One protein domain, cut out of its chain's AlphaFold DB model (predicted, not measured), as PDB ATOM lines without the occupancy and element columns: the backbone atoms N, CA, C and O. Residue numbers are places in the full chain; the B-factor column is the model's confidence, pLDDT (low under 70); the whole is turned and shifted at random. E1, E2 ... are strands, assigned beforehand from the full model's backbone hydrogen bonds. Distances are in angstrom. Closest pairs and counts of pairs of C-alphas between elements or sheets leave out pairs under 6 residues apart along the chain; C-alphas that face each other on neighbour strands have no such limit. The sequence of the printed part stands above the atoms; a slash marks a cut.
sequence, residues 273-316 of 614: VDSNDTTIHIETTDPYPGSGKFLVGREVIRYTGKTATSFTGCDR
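This is residues 273 to 316 of the 614 residues of an uncharacterized protein of Flavobacteriales bacterium TMED113 (UniProt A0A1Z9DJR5). A single sheet of four strands is strongly twisted and curled into a short trough that is not closed into a barrel: E2 and the first part of E3 make one wall, E4 and E1 the other, and E3 passes from one to the other with a bend of 63 degrees at residue 303. The link of residues 282 to 291 passes across one end of the trough, from edge strand E1 to edge strand E2. The printed part has 44 residues, with no named helix and four named strands in the order E1, E2, E3, E4, of the class all strand; the sheet's order is E1, E4, E3, E2, antiparallel throughout. The whole is compact, with a radius of gyration of the C-alphas of 9.3 A, and rounded, with spans of 24 by 18 by 15 A.

The printed part begins at Val 273, with its C-alpha at (90.590, 126.381, 54.337), and residues 273 to 278 come before the first strand. E1 is residues 279 to 281, from C-alpha 279 at (96.710, 132.122, 56.228), and is 6.6 A from first to last C-alpha. E2 is residues 292 to 296, 13.5 A long, and begins with C-alpha 292 at (94.514, 135.830, 69.342). E3 is residues 299 to 306, 18.5 A from first to last C-alpha, and is the longest strand by residues, with 8. E4 is residues 310 to 315, 13.8 A long, and ends with C-alpha 315 at (98.292, 127.490, 64.242); Arg 316 follows it.

Edge strand E1 has inner strand E4 as its antiparallel neighbour, with 145 degrees between their N-to-C directions. The C-alphas of His 281 and Ser 310, which face each other, are 4.3 A apart. N 280 and O 311 are within hydrogen-bond range at 3.0 A, and so are N 311 and O 280 at 2.9 A. E4 and E3 are a hairpin of antiparallel strands, with 119 degrees between their directions. C-alphas 314 and 303 face each other at 4.3 A, and N 315 and O 302 are within hydrogen-bond range at 2.8 A, as are N 312 and O 305 at 2.9 A. E3 and E2 are a hairpin too, antiparallel at 138 degrees. C-alphas 302 and 293 face each other at 4.3 A, and N 301 and O 294 are within hydrogen-bond range at 2.8 A, as are N 303 and O 292 at 2.9 A. On E3, residues 299 to 303 face E2 and residues 302 to 306 face E4. The edge strands E1 and E2 are apart, with no C-alpha of the one within 8 A of the other. E2, E3 and E4 form a meander, each strand the antiparallel neighbour of the one before. E1, E2, E3 and E4 form a Greek key, in which E1, the first of the four strands, is the antiparallel neighbour of the fourth, E4.

From edge to edge of the sheet the strands' lines turn by 120 degrees and the way across it turns by 75 degrees; its C-alphas lie up to 5.8 A off the best plane through them. The two C-alphas farthest apart are those of Ser 275 and Pro 287, at 24.6 A, while those of Val 273 and Arg 316, the first and last printed, are 10.6 A apart. The links from E2 to E3 and from E3 to E4 are tight, with 2 and 3 residues between the strands, and the link from E1 to E2, with 10 residues, is short. The printed part has no cut. The mean pLDDT of the printed part is 91.8, and no printed residue is under 70.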
ATOM      1  N   VAL A 273      89.459 126.446  53.413       94.62
ATOM      2  CA  VAL A 273      90.590 126.381  54.337       94.62
ATOM      3  C   VAL A 273      91.008 124.922  54.453       94.62
ATOM      4  O   VAL A 273      90.224 124.101  54.936       94.62
ATOM      5  N   ASP A 274      92.223 124.606  54.023       91.69
ATOM      6  CA  ASP A 274      92.814 123.271  54.126       91.69
ATOM      7  C   ASP A 274      93.371 123.022  55.538       91.69
ATOM      8  O   ASP A 274      93.413 123.932  56.365       91.69
ATOM      9  N   SER A 275      93.758 121.787  55.877       86.75
ATOM     10  CA  SER A 275      94.135 121.406  57.254       86.75
ATOM     11  C   SER A 275      95.401 122.097  57.774       86.75
ATOM     12  O   SER A 275      95.531 122.295  58.981       86.75
ATOM     13  N   ASN A 276      96.299 122.512  56.879       86.69
ATOM     14  CA  ASN A 276      97.607 123.091  57.193       86.69
ATOM     15  C   ASN A 276      97.742 124.570  56.785       86.69
ATOM     16  O   ASN A 276      98.835 125.139  56.857       86.69
ATOM     17  N   ASP A 277      96.647 125.211  56.365       91.75
ATOM     18  CA  ASP A 277      96.673 126.615  55.965       91.75
ATOM     19  C   ASP A 277      97.110 127.515  57.124       91.75
ATOM     20  O   ASP A 277      96.477 127.573  58.183       91.75
ATOM     21  N   THR A 278      98.176 128.278  56.881       93.12
ATOM     22  CA  THR A 278      98.730 129.260  57.829       93.12
ATOM     23  C   THR A 278      98.161 130.664  57.624       93.12
ATOM     24  O   THR A 278      98.418 131.569  58.427       93.12
ATOM     25  N   THR A 279      97.390 130.867  56.552       94.50
ATOM     26  CA  THR A 279      96.710 132.122  56.228       94.50
ATOM     27  C   THR A 279      95.250 131.840  55.921       94.50
ATOM     28  O   THR A 279      94.952 130.996  55.087       94.50
ATOM     29  N   ILE A 280      94.340 132.554  56.583       95.56
ATOM     30  CA  ILE A 280      92.895 132.359  56.419       95.56
ATOM     31  C   ILE A 280      92.265 133.680  56.002       95.56
ATOM     32  O   ILE A 280      92.339 134.670  56.734       95.56
ATOM     33  N   HIS A 281      91.653 133.696  54.818       95.62
ATOM     34  CA  HIS A 281      91.007 134.874  54.246       95.62
ATOM     35  C   HIS A 281      89.574 135.017  54.760       95.62
ATOM     36  O   HIS A 281      88.771 134.092  54.651       95.62
ATOM     37  N   ILE A 282      89.245 136.193  55.299       95.50
ATOM     38  CA  ILE A 282      87.937 136.494  55.893       95.50
ATOM     39  C   ILE A 282      87.390 137.842  55.432       95.50
ATOM     40  O   ILE A 282      88.121 138.697  54.924       95.50
ATOM     41  N   GLU A 283      86.099 138.077  55.652       94.12
ATOM     42  CA  GLU A 283      85.466 139.334  55.256       94.12
ATOM     43  C   GLU A 283      86.079 140.569  55.921       94.12
ATOM     44  O   GLU A 283      86.315 141.569  55.240       94.12
ATOM     45  N   THR A 284      86.310 140.535  57.231       92.94
ATOM     46  CA  THR A 284      86.970 141.626  57.952       92.94
ATOM     47  C   THR A 284      87.567 141.122  59.255       92.94
ATOM     48  O   THR A 284      86.911 140.430  60.035       92.94
ATOM     49  N   THR A 285      88.811 141.512  59.518       94.44
ATOM     50  CA  THR A 285      89.460 141.255  60.806       94.44
ATOM     51  C   THR A 285      89.316 142.428  61.776       94.44
ATOM     52  O   THR A 285      89.826 142.341  62.891       94.44
ATOM     53  N   ASP A 286      88.650 143.527  61.403       93.69
ATOM     54  CA  ASP A 286      88.545 144.749  62.215       93.69
ATOM     55  C   ASP A 286      88.151 144.506  63.685       93.69
ATOM     56  O   ASP A 286      88.825 145.061  64.557       93.69
ATOM     57  N   PRO A 287      87.151 143.653  64.005       90.31
ATOM     58  CA  PRO A 287      86.739 143.433  65.391       90.31
ATOM     59  C   PRO A 287      87.661 142.490  66.188       90.31
ATOM     60  O   PRO A 287      87.410 142.247  67.367       90.31
ATOM     61  N   TYR A 288      88.715 141.950  65.572       90.44
ATOM     62  CA  TYR A 288      89.631 140.987  66.188       90.44
ATOM     63  C   TYR A 288      90.928 141.666  66.667       90.44
ATOM     64  O   TYR A 288      91.413 142.594  66.013       90.44
ATOM     65  N   PRO A 289      91.546 141.229  67.777       90.00
ATOM     66  CA  PRO A 289      92.851 141.736  68.209       90.00
ATOM     67  C   PRO A 289      93.961 141.371  67.208       90.00
ATOM     68  O   PRO A 289      93.780 140.489  66.369       90.00
ATOM     69  N   GLY A 290      95.116 142.049  67.275       87.69
ATOM     70  CA  GLY A 290      96.237 141.852  66.333       87.69
ATOM     71  C   GLY A 290      96.815 140.428  66.298       87.69
ATOM     72  O   GLY A 290      97.373 140.023  65.286       87.69
ATOM     73  N   SER A 291      96.613 139.676  67.373       90.62
ATOM     74  CA  SER A 291      96.893 138.250  67.551       90.62
ATOM     75  C   SER A 291      95.856 137.701  68.530       90.62
ATOM     76  O   SER A 291      95.385 138.464  69.377       90.62
ATOM     77  N   GLY A 292      95.526 136.415  68.463       89.56
ATOM     78  CA  GLY A 292      94.514 135.830  69.342       89.56
ATOM     79  C   GLY A 292      94.040 134.472  68.849       89.56
ATOM     80  O   GLY A 292      94.782 133.759  68.170       89.56
ATOM     81  N   LYS A 293      92.795 134.125  69.182       91.12
ATOM     82  CA  LYS A 293      92.144 132.880  68.766       91.12
ATOM     83  C   LYS A 293      90.765 133.153  68.177       91.12
ATOM     84  O   LYS A 293      90.071 134.091  68.576       91.12
ATOM     85  N   PHE A 294      90.350 132.310  67.246       92.69
ATOM     86  CA  PHE A 294      88.976 132.265  66.761       92.69
ATOM     87  C   PHE A 294      88.529 130.815  66.590       92.69
ATOM     88  O   PHE A 294      89.350 129.917  66.421       92.69
ATOM     89  N   LEU A 295      87.221 130.588  66.642       92.44
ATOM     90  CA  LEU A 295      86.611 129.297  66.356       92.44
ATOM     91  C   LEU A 295      85.973 129.330  64.969       92.44
ATOM     92  O   LEU A 295      85.228 130.258  64.651       92.44
ATOM     93  N   VAL A 296      86.210 128.284  64.184       92.44
ATOM     94  CA  VAL A 296      85.516 127.995  62.927       92.44
ATOM     95  C   VAL A 296      84.980 126.566  62.972       92.44
ATOM     96  O   VAL A 296      85.705 125.620  63.278       92.44
ATOM     97  N   GLY A 297      83.675 126.392  62.751       88.38
ATOM     98  CA  GLY A 297      83.020 125.096  62.950       88.38
ATOM     99  C   GLY A 297      83.225 124.563  64.377       88.38
ATOM    100  O   GLY A 297      82.579 125.025  65.317       88.38
ATOM    101  N   ARG A 298      84.118 123.576  64.529       84.75
ATOM    102  CA  ARG A 298      84.524 122.968  65.813       84.75
ATOM    103  C   ARG A 298      85.997 123.203  66.161       84.75
ATOM    104  O   ARG A 298      86.418 122.805  67.244       84.75
ATOM    105  N   GLU A 299      86.764 123.823  65.274       89.19
ATOM    106  CA  GLU A 299      88.202 124.017  65.413       89.19
ATOM    107  C   GLU A 299      88.507 125.407  65.974       89.19
ATOM    108  O   GLU A 299      88.008 126.412  65.467       89.19
ATOM    109  N   VAL A 300      89.349 125.467  67.008       90.00
ATOM    110  CA  VAL A 300      89.960 126.709  67.488       90.00
ATOM    111  C   VAL A 300      91.299 126.888  66.793       90.00
ATOM    112  O   VAL A 300      92.178 126.030  66.886       90.00
ATOM    113  N   ILE A 301      91.460 128.038  66.151       91.25
ATOM    114  CA  ILE A 301      92.663 128.435  65.430       91.25
ATOM    115  C   ILE A 301      93.285 129.614  66.164       91.25
ATOM    116  O   ILE A 301      92.612 130.605  66.464       91.25
ATOM    117  N   ARG A 302      94.580 129.513  66.459       90.88
ATOM    118  CA  ARG A 302      95.368 130.626  66.997       90.88
ATOM    119  C   ARG A 302      96.040 131.349  65.842       90.88
ATOM    120  O   ARG A 302      96.523 130.702  64.933       90.88
ATOM    121  N   TYR A 303      96.123 132.671  65.885       93.81
ATOM    122  CA  TYR A 303      96.832 133.461  64.879       93.81
ATOM    123  C   TYR A 303      97.783 134.465  65.532       93.81
ATOM    124  O   TYR A 303      97.519 135.007  66.611       93.81
ATOM    125  N   THR A 304      98.902 134.729  64.861       92.44
ATOM    126  CA  THR A 304      99.964 135.627  65.350       92.44
ATOM    127  C   THR A 304      99.942 137.006  64.695       92.44
ATOM    128  O   THR A 304     100.530 137.943  65.232       92.44
ATOM    129  N   GLY A 305      99.234 137.157  63.574       89.12
ATOM    130  CA  GLY A 305      99.061 138.433  62.885       89.12
ATOM    131  C   GLY A 305      97.762 138.509  62.086       89.12
ATOM    132  O   GLY A 305      97.080 137.504  61.877       89.12
ATOM    133  N   LYS A 306      97.421 139.713  61.617       95.06
ATOM    134  CA  LYS A 306      96.264 139.946  60.745       95.06
ATOM    135  C   LYS A 306      96.527 141.057  59.725       95.06
ATOM    136  O   LYS A 306      97.221 142.030  60.018       95.06
ATOM    137  N   THR A 307      95.911 140.943  58.554       94.69
ATOM    138  CA  THR A 307      95.651 142.052  57.622       94.69
ATOM    139  C   THR A 307      94.195 142.507  57.772       94.69
ATOM    140  O   THR A 307      93.485 141.973  58.615       94.69
ATOM    141  N   ALA A 308      93.700 143.447  56.962       94.19
ATOM    142  CA  ALA A 308      92.282 143.835  56.995       94.19
ATOM    143  C   ALA A 308      91.315 142.672  56.669       94.19
ATOM    144  O   ALA A 308      90.172 142.681  57.123       94.19
ATOM    145  N   THR A 309      91.761 141.668  55.903       94.25
ATOM    146  CA  THR A 309      90.914 140.577  55.377       94.25
ATOM    147  C   THR A 309      91.567 139.200  55.481       94.25
ATOM    148  O   THR A 309      91.183 138.276  54.768       94.25
ATOM    149  N   SER A 310      92.584 139.038  56.325       95.00
ATOM    150  CA  SER A 310      93.173 137.723  56.577       95.00
ATOM    151  C   SER A 310      93.832 137.631  57.943       95.00
ATOM    152  O   SER A 310      94.384 138.612  58.442       95.00
ATOM    153  N   PHE A 311      93.815 136.437  58.522       96.75
ATOM    154  CA  PHE A 311      94.720 136.066  59.605       96.75
ATOM    155  C   PHE A 311      95.966 135.404  59.035       96.75
ATOM    156  O   PHE A 311      95.882 134.702  58.031       96.75
ATOM    157  N   THR A 312      97.112 135.636  59.666       94.75
ATOM    158  CA  THR A 312      98.421 135.126  59.238       94.75
ATOM    159  C   THR A 312      99.137 134.449  60.398       94.75
ATOM    160  O   THR A 312      98.986 134.876  61.549       94.75
ATOM    161  N   GLY A 313      99.963 133.450  60.087       90.38
ATOM    162  CA  GLY A 313     100.648 132.644  61.098       90.38
ATOM    163  C   GLY A 313      99.630 131.925  61.975       90.38
ATOM    164  O   GLY A 313      99.639 132.104  63.195       90.38
ATOM    165  N   CYS A 314      98.688 131.249  61.313       91.50
ATOM    166  CA  CYS A 314      97.635 130.474  61.941       91.50
ATOM    167  C   CYS A 314      98.177 129.107  62.373       91.50
ATOM    168  O   CYS A 314      98.624 128.338  61.527       91.50
ATOM    169  N   ASP A 315      98.081 128.814  63.667       88.56
ATOM    170  CA  ASP A 315      98.292 127.490  64.242       88.56
ATOM    171  C   ASP A 315      96.934 126.789  64.352       88.56
ATOM    172  O   ASP A 315      95.973 127.328  64.922       88.56
ATOM    173  N   ARG A 316      96.857 125.591  63.780       87.62
ATOM    174  CA  ARG A 316      95.623 124.828  63.590       87.62
ATOM    175  C   ARG A 316      95.385 123.842  64.731       87.62
ATOM    176  O   ARG A 316      96.276 123.560  65.527       87.62
TER     177      ARG A 316